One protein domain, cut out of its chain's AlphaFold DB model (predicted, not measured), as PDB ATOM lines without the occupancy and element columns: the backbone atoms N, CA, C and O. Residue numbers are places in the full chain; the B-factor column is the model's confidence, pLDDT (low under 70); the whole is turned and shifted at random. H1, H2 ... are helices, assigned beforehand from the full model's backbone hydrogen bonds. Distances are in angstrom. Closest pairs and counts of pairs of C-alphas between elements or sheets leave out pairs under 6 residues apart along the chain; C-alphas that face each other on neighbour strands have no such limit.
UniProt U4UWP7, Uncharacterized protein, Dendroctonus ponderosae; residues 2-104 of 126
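What this domain is: This is residues 2 to 104 of the 126 residues of an uncharacterized protein of Dendroctonus ponderosae (UniProt U4UWP7). Three helices, H1, H2 and H3, form a loosely gathered up-and-down bundle, and H4 and H5, meeting at a corner, pack on H2 away from H1. Residues 96 to 104, of which 96 to 102 belong to H5, stand free and stick out as an arm. The printed part has 103 residues with five named helices, H1 to H5 in chain order, and no named strand: all helix. It is compact, with a radius of gyration of the C-alphas of 14.7 A, and elongated, spanning 47 by 26 by 26 A.

How they stand to each other: H1, residues 2 to 15, and H2, residues 18 to 34, form a helical hairpin; they touch, closest at the C-alphas of Ile 13 and Arg 21, 5.8 A apart. H2 is the hub, with a kink of 32 degrees near residue 25. H2 and H3, residues 47 to 66, form a second helical hairpin, at a shallow tilt of 30 degrees, closest at the C-alphas of Leu 32 and Ser 56, 5.0 A. H4, residues 68 to 77, touches H2 at a steep tilt of 54 degrees, closest at the C-alphas of Ile 22 and Glu 70, 5.4 A. H5, residues 79 to 102, touches H2 with residues 81 to 85 alone, closest at the C-alphas of Val 33 and Leu 85, 6.4 A. H1 is apart from H4 and H5. Every O i to N i+4 pair is within hydrogen-bond range in H1, H4 and H5, against 9 of 13 in H2 and 15 of 16 in H3.

Where its parts are: H1 begins at C-alpha 2 (-35.423, -34.104, 15.306). H2 is 25.0 A long, H3 28.8 A and H5 34.8 A, ending at C-alpha 102 (-64.462, -49.141, 23.291).

The domain as a whole: The printed part has no cut. The link from H2 to H3 is long, 12 residues. Residues 97 to 104 have pLDDT under 70.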
ATOM      1  N   THR A   2     -34.672 -33.807  16.555       76.94
ATOM      2  CA  THR A   2     -35.423 -34.104  15.306       76.94
ATOM      3  C   THR A   2     -36.741 -33.338  15.160       76.94
ATOM      4  O   THR A   2     -36.983 -32.749  14.113       76.94
ATOM      5  N   PHE A   3     -37.578 -33.279  16.198       81.31
ATOM      6  CA  PHE A   3     -38.856 -32.554  16.132       81.31
ATOM      7  C   PHE A   3     -38.692 -31.040  15.943       81.31
ATOM      8  O   PHE A   3     -39.404 -30.442  15.138       81.31
ATOM      9  N   GLU A   4     -37.737 -30.433  16.648       82.81
ATOM     10  CA  GLU A   4     -37.444 -28.996  16.562       82.81
ATOM     11  C   GLU A   4     -36.946 -28.621  15.169       82.81
ATOM     12  O   GLU A   4     -37.398 -27.630  14.599       82.81
ATOM     13  N   THR A   5     -36.087 -29.454  14.573       84.56
ATOM     14  CA  THR A   5     -35.619 -29.253  13.200       84.56
ATOM     15  C   THR A   5     -36.770 -29.337  12.198       84.56
ATOM     16  O   THR A   5     -36.866 -28.486  11.320       84.56
ATOM     17  N   ILE A   6     -37.687 -30.304  12.343       85.19
ATOM     18  CA  ILE A   6     -38.859 -30.407  11.458       85.19
ATOM     19  C   ILE A   6     -39.754 -29.162  11.605       85.19
ATOM     20  O   ILE A   6     -40.183 -28.607  10.597       85.19
ATOM     21  N   ASN A   7     -40.000 -28.684  12.832       87.50
ATOM     22  CA  ASN A   7     -40.792 -27.468  13.077       87.50
ATOM     23  C   ASN A   7     -40.141 -26.212  12.472       87.50
ATOM     24  O   ASN A   7     -40.832 -25.359  11.909       87.50
ATOM     25  N   ALA A   8     -38.816 -26.092  12.581       85.81
ATOM     26  CA  ALA A   8     -38.073 -24.994  11.978       85.81
ATOM     27  C   ALA A   8     -38.208 -25.017  10.447       85.81
ATOM     28  O   ALA A   8     -38.522 -23.993   9.848       85.81
ATOM     29  N   VAL A   9     -38.061 -26.190   9.818       86.12
ATOM     30  CA  VAL A   9     -38.236 -26.346   8.364       86.12
ATOM     31  C   VAL A   9     -39.661 -25.999   7.932       86.12
ATOM     32  O   VAL A   9     -39.828 -25.266   6.964       86.12
ATOM     33  N   GLU A  10     -40.693 -26.440   8.655       86.81
ATOM     34  CA  GLU A  10     -42.082 -26.049   8.360       86.81
ATOM     35  C   GLU A  10     -42.300 -24.535   8.449       86.81
ATOM     36  O   GLU A  10     -42.970 -23.952   7.596       86.81
ATOM     37  N   SER A  11     -41.698 -23.885   9.448       87.50
ATOM     38  CA  SER A  11     -41.773 -22.430   9.604       87.50
ATOM     39  C   SER A  11     -41.103 -21.713   8.430       87.50
ATOM     40  O   SER A  11     -41.646 -20.747   7.899       87.50
ATOM     41  N   LEU A  12     -39.961 -22.225   7.962       86.50
ATOM     42  CA  LEU A  12     -39.282 -21.698   6.780       86.50
ATOM     43  C   LEU A  12     -40.111 -21.901   5.504       86.50
ATOM     44  O   LEU A  12     -40.158 -20.997   4.681       86.50
ATOM     45  N   ILE A  13     -40.815 -23.029   5.350       88.69
ATOM     46  CA  ILE A  13     -41.719 -23.264   4.208       88.69
ATOM     47  C   ILE A  13     -42.867 -22.247   4.198       88.69
ATOM     48  O   ILE A  13     -43.237 -21.744   3.136       88.69
ATOM     49  N   ALA A  14     -43.423 -21.923   5.368       86.56
ATOM     50  CA  ALA A  14     -44.486 -20.927   5.483       86.56
ATOM     51  C   ALA A  14     -44.011 -19.519   5.077       86.56
ATOM     52  O   ALA A  14     -44.765 -18.776   4.445       86.56
ATOM     53  N   LEU A  15     -42.760 -19.180   5.402       86.81
ATOM     54  CA  LEU A  15     -42.129 -17.902   5.063       86.81
ATOM     55  C   LEU A  15     -41.567 -17.860   3.634       86.81
ATOM     56  O   LEU A  15     -41.375 -16.777   3.088       86.81
ATOM     57  N   ALA A  16     -41.310 -19.016   3.024       84.44
ATOM     58  CA  ALA A  16     -40.767 -19.105   1.680       84.44
ATOM     59  C   ALA A  16     -41.758 -18.594   0.629       84.44
ATOM     60  O   ALA A  16     -42.981 -18.790   0.719       84.44
ATOM     61  N   GLU A  17     -41.201 -17.986  -0.416       83.50
ATOM     62  CA  GLU A  17     -41.961 -17.558  -1.582       83.50
ATOM     63  C   GLU A  17     -42.661 -18.747  -2.257       83.50
ATOM     64  O   GLU A  17     -42.089 -19.842  -2.305       83.50
ATOM     65  N   PRO A  18     -43.864 -18.556  -2.833       80.94
ATOM     66  CA  PRO A  18     -44.659 -19.644  -3.403       80.94
ATOM     67  C   PRO A  18     -43.900 -20.542  -4.389       80.94
ATOM     68  O   PRO A  18     -44.077 -21.755  -4.370       80.94
ATOM     69  N   HIS A  19     -43.000 -19.969  -5.193       83.31
ATOM     70  CA  HIS A  19     -42.209 -20.715  -6.174       83.31
ATOM     71  C   HIS A  19     -41.180 -21.674  -5.541       83.31
ATOM     72  O   HIS A  19     -40.873 -22.712  -6.124       83.31
ATOM     73  N   ASN A  20     -40.695 -21.376  -4.330       88.44
ATOM     74  CA  ASN A  20     -39.712 -22.196  -3.609       88.44
ATOM     75  C   ASN A  20     -40.361 -23.271  -2.726       88.44
ATOM     76  O   ASN A  20     -39.713 -24.250  -2.350       88.44
ATOM     77  N   ARG A  21     -41.658 -23.139  -2.418       91.06
ATOM     78  CA  ARG A  21     -42.371 -24.059  -1.516       91.06
ATOM     79  C   ARG A  21     -42.362 -25.495  -2.012       91.06
ATOM     80  O   ARG A  21     -42.129 -26.401  -1.217       91.06
ATOM     81  N   ILE A  22     -42.554 -25.719  -3.314       92.38
ATOM     82  CA  ILE A  22     -42.556 -27.076  -3.880       92.38
ATOM     83  C   ILE A  22     -41.198 -27.773  -3.723       92.38
ATOM     84  O   ILE A  22     -41.164 -28.969  -3.444       92.38
ATOM     85  N   GLN A  23     -40.090 -27.035  -3.834       92.00
ATOM     86  CA  GLN A  23     -38.742 -27.578  -3.650       92.00
ATOM     87  C   GLN A  23     -38.466 -27.916  -2.183       92.00
ATOM     88  O   GLN A  23     -37.879 -28.946  -1.874       92.00
ATOM     89  N   MET A  24     -38.925 -27.087  -1.248       93.50
ATOM     90  CA  MET A  24     -38.767 -27.397   0.173       93.50
ATOM     91  C   MET A  24     -39.666 -28.566   0.604       93.50
ATOM     92  O   MET A  24     -39.240 -29.442   1.358       93.50
ATOM     93  N   LEU A  25     -40.897 -28.626   0.089       94.00
ATOM     94  CA  LEU A  25     -41.814 -29.741   0.330       94.00
ATOM     95  C   LEU A  25     -41.311 -31.045  -0.299       94.00
ATOM     96  O   LEU A  25     -41.511 -32.105   0.293       94.00
ATOM     97  N   SER A  26     -40.627 -30.993  -1.447       93.44
ATOM     98  CA  SER A  26     -40.033 -32.185  -2.067       93.44
ATOM     99  C   SER A  26     -38.903 -32.791  -1.235       93.44
ATOM    100  O   SER A  26     -38.652 -33.988  -1.350       93.44
ATOM    101  N   LEU A  27     -38.279 -32.011  -0.349       92.69
ATOM    102  CA  LEU A  27     -37.332 -32.509   0.648       92.69
ATOM    103  C   LEU A  27     -38.055 -33.025   1.899       92.69
ATOM    104  O   LEU A  27     -37.767 -34.121   2.377       92.69
ATOM    105  N   LEU A  28     -39.013 -32.256   2.425       93.19
ATOM    106  CA  LEU A  28     -39.663 -32.564   3.700       93.19
ATOM    107  C   LEU A  28     -40.609 -33.772   3.624       93.19
ATOM    108  O   LEU A  28     -40.578 -34.642   4.495       93.19
ATOM    109  N   VAL A  29     -41.461 -33.842   2.598       95.31
ATOM    110  CA  VAL A  29     -42.517 -34.863   2.498       95.31
ATOM    111  C   VAL A  29     -41.942 -36.288   2.454       95.31
ATOM    112  O   VAL A  29     -42.423 -37.124   3.222       95.31
ATOM    113  N   PRO A  30     -40.903 -36.603   1.652       94.62
ATOM    114  CA  PRO A  30     -40.285 -37.930   1.670       94.62
ATOM    115  C   PRO A  30     -39.709 -38.320   3.031       94.62
ATOM    116  O   PRO A  30     -39.852 -39.472   3.443       94.62
ATOM    117  N   ILE A  31     -39.119 -37.366   3.757       94.69
ATOM    118  CA  ILE A  31     -38.572 -37.600   5.098       94.69
ATOM    119  C   ILE A  31     -39.701 -37.962   6.068       94.69
ATOM    120  O   ILE A  31     -39.621 -38.991   6.738       94.69
ATOM    121  N   LEU A  32     -40.791 -37.192   6.095       94.12
ATOM    122  CA  LEU A  32     -41.945 -37.490   6.951       94.12
ATOM    123  C   LEU A  32     -42.578 -38.848   6.608       94.12
ATOM    124  O   LEU A  32     -42.902 -39.629   7.501       94.12
ATOM    125  N   VAL A  33     -42.705 -39.178   5.318       95.19
ATOM    126  CA  VAL A  33     -43.233 -40.481   4.880       95.19
ATOM    127  C   VAL A  33     -42.286 -41.630   5.252       95.19
ATOM    128  O   VAL A  33     -42.742 -42.741   5.550       95.19
ATOM    129  N   SER A  34     -40.972 -41.396   5.298       94.19
ATOM    130  CA  SER A  34     -39.997 -42.404   5.735       94.19
ATOM    131  C   SER A  34     -40.246 -42.857   7.180       94.19
ATOM    132  O   SER A  34     -40.179 -44.057   7.447       94.19
ATOM    133  N   TYR A  35     -40.682 -41.940   8.053       94.19
ATOM    134  CA  TYR A  35     -41.021 -42.216   9.453       94.19
ATOM    135  C   TYR A  35     -42.385 -42.887   9.653       94.19
ATOM    136  O   TYR A  35     -42.702 -43.309  10.764       94.19
ATOM    137  N   LEU A  36     -43.204 -43.023   8.603       94.62
ATOM    138  CA  LEU A  36     -44.474 -43.730   8.724       94.62
ATOM    139  C   LEU A  36     -44.253 -45.233   8.915       94.62
ATOM    140  O   LEU A  36     -43.537 -45.877   8.143       94.62
ATOM    141  N   LEU A  37     -44.914 -45.785   9.929       91.00
ATOM    142  CA  LEU A  37     -44.888 -47.198  10.278       91.00
ATOM    143  C   LEU A  37     -46.120 -47.901   9.703       91.00
ATOM    144  O   LEU A  37     -47.228 -47.371   9.766       91.00
ATOM    145  N   SER A  38     -45.934 -49.117   9.185       82.88
ATOM    146  CA  SER A  38     -47.041 -49.940   8.674       82.88
ATOM    147  C   SER A  38     -47.934 -50.474   9.797       82.88
ATOM    148  O   SER A  38     -49.141 -50.598   9.615       82.88
ATOM    149  N   ASN A  39     -47.350 -50.776  10.963       82.56
ATOM    150  CA  ASN A  39     -48.078 -51.228  12.146       82.56
ATOM    151  C   ASN A  39     -47.571 -50.505  13.409       82.56
ATOM    152  O   ASN A  39     -46.751 -51.054  14.141       82.56
ATOM    153  N   PRO A  40     -48.043 -49.279  13.697       81.00
ATOM    154  CA  PRO A  40     -47.530 -48.468  14.808       81.00
ATOM    155  C   PRO A  40     -47.858 -49.024  16.207       81.00
ATOM    156  O   PRO A  40     -47.379 -48.490  17.200       81.00
ATOM    157  N   ARG A  41     -48.674 -50.086  16.303       77.81
ATOM    158  CA  ARG A  41     -49.098 -50.718  17.568       77.81
ATOM    159  C   ARG A  41     -48.324 -51.980  17.937       77.81
ATOM    160  O   ARG A  41     -48.680 -52.655  18.904       77.81
ATOM    161  N   ASP A  42     -47.297 -52.321  17.173       80.75
ATOM    162  CA  ASP A  42     -46.418 -53.416  17.548       80.75
ATOM    163  C   ASP A  42     -45.649 -53.042  18.827       80.75
ATOM    164  O   ASP A  42     -44.898 -52.069  18.870       80.75
ATOM    165  N   LYS A  43     -45.875 -53.818  19.893       76.69
ATOM    166  CA  LYS A  43     -45.280 -53.595  21.218       76.69
ATOM    167  C   LYS A  43     -43.758 -53.768  21.219       76.69
ATOM    168  O   LYS A  43     -43.117 -53.336  22.172       76.69
ATOM    169  N   SER A  44     -43.192 -54.392  20.185       83.00
ATOM    170  CA  SER A  44     -41.744 -54.509  19.996       83.00
ATOM    171  C   SER A  44     -41.095 -53.215  19.491       83.00
ATOM    172  O   SER A  44     -39.872 -53.083  19.530       83.00
ATOM    173  N   LEU A  45     -41.892 -52.244  19.030       83.62
ATOM    174  CA  LEU A  45     -41.375 -51.008  18.463       83.62
ATOM    175  C   LEU A  45     -40.886 -50.040  19.535       83.62
ATOM    176  O   LEU A  45     -41.477 -49.860  20.600       83.62
ATOM    177  N   ASN A  46     -39.812 -49.335  19.192       88.06
ATOM    178  CA  ASN A  46     -39.291 -48.251  20.003       88.06
ATOM    179  C   ASN A  46     -40.340 -47.128  20.136       88.06
ATOM    180  O   ASN A  46     -40.846 -46.622  19.131       88.06
ATOM    181  N   LYS A  47     -40.596 -46.679  21.374       88.25
ATOM    182  CA  LYS A  47     -41.499 -45.555  21.692       88.25
ATOM    183  C   LYS A  47     -41.180 -44.303  20.875       88.25
ATOM    184  O   LYS A  47     -42.085 -43.591  20.450       88.25
ATOM    185  N   TYR A  48     -39.896 -44.056  20.620       89.31
ATOM    186  CA  TYR A  48     -39.460 -42.926  19.807       89.31
ATOM    187  C   TYR A  48     -39.911 -43.040  18.342       89.31
ATOM    188  O   TYR A  48     -40.389 -42.063  17.774       89.31
ATOM    189  N   SER A  49     -39.839 -44.233  17.742       89.88
ATOM    190  CA  SER A  49     -40.315 -44.468  16.373       89.88
ATOM    191  C   SER A  49     -41.829 -44.291  16.258       89.88
ATOM    192  O   SER A  49     -42.307 -43.739  15.271       89.88
ATOM    193  N   VAL A  50     -42.579 -44.720  17.278       91.50
ATOM    194  CA  VAL A  50     -44.034 -44.510  17.344       91.50
ATOM    195  C   VAL A  50     -44.360 -43.017  17.437       91.50
ATOM    196  O   VAL A  50     -45.188 -42.527  16.677       91.50
ATOM    197  N   SER A  51     -43.649 -42.267  18.282       91.12
ATOM    198  CA  SER A  51     -43.826 -40.813  18.389       91.12
ATOM    199  C   SER A  51     -43.472 -40.082  17.085       91.12
ATOM    200  O   SER A  51     -44.216 -39.205  16.647       91.12
ATOM    201  N   LEU A  52     -42.382 -40.474  16.411       92.75
ATOM    202  CA  LEU A  52     -42.034 -39.941  15.089       92.75
ATOM    203  C   LEU A  52     -43.124 -40.219  14.055       92.75
ATOM    204  O   LEU A  52     -43.427 -39.340  13.249       92.75
ATOM    205  N   HIS A  53     -43.710 -41.416  14.077       94.38
ATOM    206  CA  HIS A  53     -44.816 -41.769  13.197       94.38
ATOM    207  C   HIS A  53     -46.028 -40.861  13.414       94.38
ATOM    208  O   HIS A  53     -46.542 -40.324  12.434       94.38
ATOM    209  N   GLU A  54     -46.459 -40.663  14.664       92.94
ATOM    210  CA  GLU A  54     -47.625 -39.829  14.980       92.94
ATOM    211  C   GLU A  54     -47.425 -38.381  14.529       92.94
ATOM    212  O   GLU A  54     -48.241 -37.852  13.774       92.94
ATOM    213  N   VAL A  55     -46.297 -37.770  14.903       93.06
ATOM    214  CA  VAL A  55     -45.991 -36.385  14.519       93.06
ATOM    215  C   VAL A  55     -45.853 -36.243  13.003       93.06
ATOM    216  O   VAL A  55     -46.346 -35.279  12.421       93.06
ATOM    217  N   SER A  56     -45.204 -37.199  12.334       94.88
ATOM    218  CA  SER A  56     -45.053 -37.147  10.876       94.88
ATOM    219  C   SER A  56     -46.394 -37.284  10.167       94.88
ATOM    220  O   SER A  56     -46.645 -36.577   9.192       94.88
ATOM    221  N   LEU A  57     -47.273 -38.162  10.660       95.31
ATOM    222  CA  LEU A  57     -48.605 -38.345  10.102       95.31
ATOM    223  C   LEU A  57     -49.467 -37.092  10.286       95.31
ATOM    224  O   LEU A  57     -50.089 -36.652   9.321       95.31
ATOM    225  N   GLU A  58     -49.461 -36.485  11.474       94.00
ATOM    226  CA  GLU A  58     -50.181 -35.235  11.745       94.00
ATOM    227  C   GLU A  58     -49.737 -34.117  10.791       94.00
ATOM    228  O   GLU A  58     -50.564 -33.474  10.137       94.00
ATOM    229  N   LYS A  59     -48.422 -33.942  10.628       93.81
ATOM    230  CA  LYS A  59     -47.856 -32.939   9.717       93.81
ATOM    231  C   LYS A  59     -48.234 -33.196   8.268       93.81
ATOM    232  O   LYS A  59     -48.667 -32.278   7.581       93.81
ATOM    233  N   LEU A  60     -48.147 -34.440   7.800       95.69
ATOM    234  CA  LEU A  60     -48.559 -34.800   6.440       95.69
ATOM    235  C   LEU A  60     -50.053 -34.527   6.206       95.69
ATOM    236  O   LEU A  60     -50.422 -34.007   5.151       95.69
ATOM    237  N   MET A  61     -50.904 -34.807   7.198       94.88
ATOM    238  CA  MET A  61     -52.335 -34.496   7.144       94.88
ATOM    239  C   MET A  61     -52.620 -32.989   7.132       94.88
ATOM    240  O   MET A  61     -53.630 -32.578   6.564       94.88
ATOM    241  N   LYS A  62     -51.737 -32.162   7.703       94.25
ATOM    242  CA  LYS A  62     -51.814 -30.694   7.645       94.25
ATOM    243  C   LYS A  62     -51.265 -30.122   6.333       94.25
ATOM    244  O   LYS A  62     -51.849 -29.187   5.785       94.25
ATOM    245  N   ILE A  63     -50.178 -30.682   5.800       94.25
ATOM    246  CA  ILE A  63     -49.548 -30.240   4.544       94.25
ATOM    247  C   ILE A  63     -50.522 -30.390   3.370       94.25
ATOM    248  O   ILE A  63     -50.636 -29.464   2.573       94.25
ATOM    249  N   GLY A  64     -51.253 -31.507   3.287       93.25
ATOM    250  CA  GLY A  64     -52.207 -31.781   2.203       93.25
ATOM    251  C   GLY A  64     -53.194 -30.636   1.912       93.25
ATOM    252  O   GLY A  64     -53.214 -30.141   0.787       93.25
ATOM    253  N   PRO A  65     -53.999 -30.179   2.890       94.12
ATOM    254  CA  PRO A  65     -54.909 -29.049   2.702       94.12
ATOM    255  C   PRO A  65     -54.203 -27.687   2.628       94.12
ATOM    256  O   PRO A  65     -54.748 -26.770   2.022       94.12
ATOM    257  N   THR A  66     -53.010 -27.539   3.216       93.44
ATOM    258  CA  THR A  66     -52.270 -26.262   3.206       93.44
ATOM    259  C   THR A  66     -51.631 -25.975   1.840       93.44
ATOM    260  O   THR A  66     -51.617 -24.829   1.398       93.44
ATOM    261  N   TYR A  67     -51.132 -27.010   1.157       93.88
ATOM    262  CA  TYR A  67     -50.410 -26.912  -0.119       93.88
ATOM    263  C   TYR A  67     -50.938 -27.943  -1.131       93.88
ATOM    264  O   TYR A  67     -50.232 -28.885  -1.501       93.88
ATOM    265  N   PRO A  68     -52.209 -27.837  -1.561       93.69
ATOM    266  CA  PRO A  68     -52.873 -28.907  -2.304       93.69
ATOM    267  C   PRO A  68     -52.238 -29.185  -3.674       93.69
ATOM    268  O   PRO A  68     -52.187 -30.342  -4.097       93.69
ATOM    269  N   GLN A  69     -51.745 -28.156  -4.371       93.81
ATOM    270  CA  GLN A  69     -51.162 -28.305  -5.712       93.81
ATOM    271  C   GLN A  69     -49.784 -28.970  -5.651       93.81
ATOM    272  O   GLN A  69     -49.504 -29.931  -6.374       93.81
ATOM    273  N   GLU A  70     -48.938 -28.501  -4.740       93.75
ATOM    274  CA  GLU A  70     -47.604 -29.029  -4.486       93.75
ATOM    275  C   GLU A  70     -47.701 -30.463  -3.964       93.75
ATOM    276  O   GLU A  70     -47.035 -31.361  -4.478       93.75
ATOM    277  N   PHE A  71     -48.596 -30.712  -3.005       93.88
ATOM    278  CA  PHE A  71     -48.789 -32.037  -2.432       93.88
ATOM    279  C   PHE A  71     -49.300 -33.041  -3.468       93.88
ATOM    280  O   PHE A  71     -48.771 -34.149  -3.560       93.88
ATOM    281  N   LYS A  72     -50.271 -32.652  -4.308       94.56
ATOM    282  CA  LYS A  72     -50.746 -33.489  -5.421       94.56
ATOM    283  C   LYS A  72     -49.616 -33.823  -6.394       94.56
ATOM    284  O   LYS A  72     -49.501 -34.976  -6.808       94.56
ATOM    285  N   THR A  73     -48.774 -32.844  -6.717       94.25
ATOM    286  CA  THR A  73     -47.605 -33.040  -7.586       94.25
ATOM    287  C   THR A  73     -46.646 -34.061  -6.975       94.25
ATOM    288  O   THR A  73     -46.318 -35.051  -7.624       94.25
ATOM    289  N   LEU A  74     -46.281 -33.901  -5.698       94.06
ATOM    290  CA  LEU A  74     -45.391 -34.822  -4.981       94.06
ATOM    291  C   LEU A  74     -45.962 -36.241  -4.890       94.06
ATOM    292  O   LEU A  74     -45.245 -37.204  -5.159       94.06
ATOM    293  N   MET A  75     -47.254 -36.395  -4.596       94.69
ATOM    294  CA  MET A  75     -47.915 -37.707  -4.591       94.69
ATOM    295  C   MET A  75     -47.978 -38.351  -5.987       94.69
ATOM    296  O   MET A  75     -48.100 -39.571  -6.088       94.69
ATOM    297  N   GLY A  76     -47.892 -37.553  -7.056       92.94
ATOM    298  CA  GLY A  76     -47.780 -38.026  -8.437       92.94
ATOM    299  C   GLY A  76     -46.372 -38.486  -8.829       92.94
ATOM    300  O   GLY A  76     -46.242 -39.303  -9.733       92.94
ATOM    301  N   THR A  77     -45.325 -38.015  -8.142       91.00
ATOM    302  CA  THR A  77     -43.930 -38.389  -8.456       91.00
ATOM    303  C   THR A  77     -43.561 -39.812  -8.034       91.00
ATOM    304  O   THR A  77     -42.678 -40.418  -8.635       91.00
ATOM    305  N   SER A  78     -44.214 -40.357  -7.001       91.94
ATOM    306  CA  SER A  78     -43.890 -41.678  -6.456       91.94
ATOM    307  C   SER A  78     -45.119 -42.406  -5.918       91.94
ATOM    308  O   SER A  78     -45.689 -42.053  -4.882       91.94
ATOM    309  N   THR A  79     -45.477 -43.507  -6.581       92.31
ATOM    310  CA  THR A  79     -46.553 -44.407  -6.143       92.31
ATOM    311  C   THR A  79     -46.257 -45.032  -4.779       92.31
ATOM    312  O   THR A  79     -47.175 -45.256  -3.992       92.31
ATOM    313  N   ASN A  80     -44.985 -45.286  -4.455       92.12
ATOM    314  CA  ASN A  80     -44.597 -45.826  -3.151       92.12
ATOM    315  C   ASN A  80     -44.865 -44.817  -2.024       92.12
ATOM    316  O   ASN A  80     -45.489 -45.161  -1.021       92.12
ATOM    317  N   LEU A  81     -44.469 -43.557  -2.231       92.88
ATOM    318  CA  LEU A  81     -44.695 -42.468  -1.280       92.88
ATOM    319  C   LEU A  81     -46.192 -42.321  -0.972       92.88
ATOM    320  O   LEU A  81     -46.609 -42.312   0.189       92.88
ATOM    321  N   ARG A  82     -47.001 -42.291  -2.037       94.56
ATOM    322  CA  ARG A  82     -48.456 -42.194  -1.953       94.56
ATOM    323  C   ARG A  82     -49.078 -43.388  -1.228       94.56
ATOM    324  O   ARG A  82     -49.836 -43.203  -0.281       94.56
ATOM    325  N   THR A  83     -48.762 -44.614  -1.642       94.81
ATOM    326  CA  THR A  83     -49.367 -45.824  -1.054       94.81
ATOM    327  C   THR A  83     -48.997 -46.002   0.417       94.81
ATOM    328  O   THR A  83     -49.850 -46.412   1.210       94.81
ATOM    329  N   LYS A  84     -47.770 -45.637   0.813       94.75
ATOM    330  CA  LYS A  84     -47.343 -45.662   2.217       94.75
ATOM    331  C   LYS A  84     -48.125 -44.659   3.067       94.75
ATOM    332  O   LYS A  84     -48.622 -45.028   4.130       94.75
ATOM    333  N   LEU A  85     -48.298 -43.428   2.578       95.31
ATOM    334  CA  LEU A  85     -49.116 -42.421   3.253       95.31
ATOM    335  C   LEU A  85     -50.577 -42.867   3.383       95.31
ATOM    336  O   LEU A  85     -51.134 -42.833   4.479       95.31
ATOM    337  N   GLU A  86     -51.196 -43.327   2.294       94.12
ATOM    338  CA  GLU A  86     -52.587 -43.792   2.327       94.12
ATOM    339  C   GLU A  86     -52.781 -44.949   3.316       94.12
ATOM    340  O   GLU A  86     -53.777 -44.996   4.035       94.12
ATOM    341  N   SER A  87     -51.821 -45.873   3.382       93.38
ATOM    342  CA  SER A  87     -51.863 -46.998   4.320       93.38
ATOM    343  C   SER A  87     -51.757 -46.533   5.773       93.38
ATOM    344  O   SER A  87     -52.529 -46.995   6.612       93.38
ATOM    345  N   ALA A  88     -50.875 -45.573   6.063       93.00
ATOM    346  CA  ALA A  88     -50.761 -44.973   7.391       93.00
ATOM    347  C   ALA A  88     -52.044 -44.233   7.807       93.00
ATOM    348  O   ALA A  88     -52.515 -44.395   8.933       93.00
ATOM    349  N   ILE A  89     -52.664 -43.478   6.890       92.06
ATOM    350  CA  ILE A  89     -53.941 -42.793   7.142       92.06
ATOM    351  C   ILE A  89     -55.054 -43.811   7.420       92.06
ATOM    352  O   ILE A  89     -55.794 -43.656   8.393       92.06
ATOM    353  N   ARG A  90     -55.160 -44.871   6.608       90.56
ATOM    354  CA  ARG A  90     -56.146 -45.948   6.812       90.56
ATOM    355  C   ARG A  90     -55.962 -46.627   8.171       90.56
ATOM    356  O   ARG A  90     -56.937 -46.791   8.905       90.56
ATOM    357  N   ALA A  91     -54.724 -46.953   8.541       87.56
ATOM    358  CA  ALA A  91     -54.408 -47.533   9.846       87.56
ATOM    359  C   ALA A  91     -54.815 -46.605  11.007       87.56
ATOM    360  O   ALA A  91     -55.388 -47.068  11.998       87.56
ATOM    361  N   ASN A  92     -54.587 -45.296  10.865       87.25
ATOM    362  CA  ASN A  92     -54.968 -44.299  11.864       87.25
ATOM    363  C   ASN A  92     -56.496 -44.144  11.995       87.25
ATOM    364  O   ASN A  92     -57.026 -44.137  13.106       87.25
ATOM    365  N   GLN A  93     -57.231 -44.113  10.878       84.75
ATOM    366  CA  GLN A  93     -58.701 -44.049  10.883       84.75
ATOM    367  C   GLN A  93     -59.322 -45.285  11.537       84.75
ATOM    368  O   GLN A  93     -60.185 -45.162  12.408       84.75
ATOM    369  N   GLN A  94     -58.848 -46.482  11.182       81.00
ATOM    370  CA  GLN A  94     -59.334 -47.720  11.785       81.00
ATOM    371  C   GLN A  94     -59.063 -47.764  13.293       81.00
ATOM    372  O   GLN A  94     -59.855 -48.324  14.052       81.00
ATOM    373  N   ASN A  95     -57.966 -47.159  13.750       72.44
ATOM    374  CA  ASN A  95     -57.687 -47.033  15.173       72.44
ATOM    375  C   ASN A  95     -58.657 -46.074  15.873       72.44
ATOM    376  O   ASN A  95     -59.212 -46.425  16.910       72.44
ATOM    377  N   ASN A  96     -58.910 -44.903  15.289       70.62
ATOM    378  CA  ASN A  96     -59.800 -43.907  15.881       70.62
ATOM    379  C   ASN A  96     -61.248 -44.428  16.005       70.62
ATOM    380  O   ASN A  96     -61.920 -44.191  17.007       70.62
ATOM    381  N   ILE A  97     -61.699 -45.223  15.026       64.88
ATOM    382  CA  ILE A  97     -63.010 -45.889  15.057       64.88
ATOM    383  C   ILE A  97     -63.070 -46.950  16.166       64.88
ATOM    384  O   ILE A  97     -64.065 -47.005  16.889       64.88
ATOM    385  N   LYS A  98     -62.022 -47.773  16.331       60.47
ATOM    386  CA  LYS A  98     -61.948 -48.788  17.400       60.47
ATOM    387  C   LYS A  98     -61.920 -48.151  18.789       60.47
ATOM    388  O   LYS A  98     -62.701 -48.555  19.641       60.47
ATOM    389  N   ALA A  99     -61.114 -47.105  18.975       60.22
ATOM    390  CA  ALA A  99     -61.071 -46.349  20.223       60.22
ATOM    391  C   ALA A  99     -62.453 -45.780  20.577       60.22
ATOM    392  O   ALA A  99     -62.887 -45.932  21.709       60.22
ATOM    393  N   LYS A 100     -63.190 -45.219  19.602       57.59
ATOM    394  CA  LYS A 100     -64.568 -44.731  19.802       57.59
ATOM    395  C   LYS A 100     -65.582 -45.823  20.163       57.59
ATOM    396  O   LYS A 100     -66.532 -45.530  20.883       57.59
ATOM    397  N   HIS A 101     -65.404 -47.054  19.683       52.69
ATOM    398  CA  HIS A 101     -66.296 -48.165  20.033       52.69
ATOM    399  C   HIS A 101     -66.035 -48.699  21.446       52.69
ATOM    400  O   HIS A 101     -66.987 -49.068  22.123       52.69
ATOM    401  N   GLU A 102     -64.792 -48.681  21.932       50.19
ATOM    402  CA  GLU A 102     -64.462 -49.141  23.291       50.19
ATOM    403  C   GLU A 102     -64.982 -48.189  24.386       50.19
ATOM    404  O   GLU A 102     -65.372 -48.645  25.459       50.19
ATOM    405  N   ILE A 103     -65.104 -46.886  24.103       50.34
ATOM    406  CA  ILE A 103     -65.712 -45.912  25.037       50.34
ATOM    407  C   ILE A 103     -67.232 -46.099  25.179       50.34
ATOM    408  O   ILE A 103     -67.803 -45.684  26.184       50.34
ATOM    409  N   ASN A 104     -67.894 -46.728  24.200       47.16
ATOM    410  CA  ASN A 104     -69.351 -46.904  24.203       47.16
ATOM    411  C   ASN A 104     -69.815 -48.201  24.897       47.16
ATOM    412  O   ASN A 104     -71.008 -48.396  25.097       47.16
TER     413      ASN A 104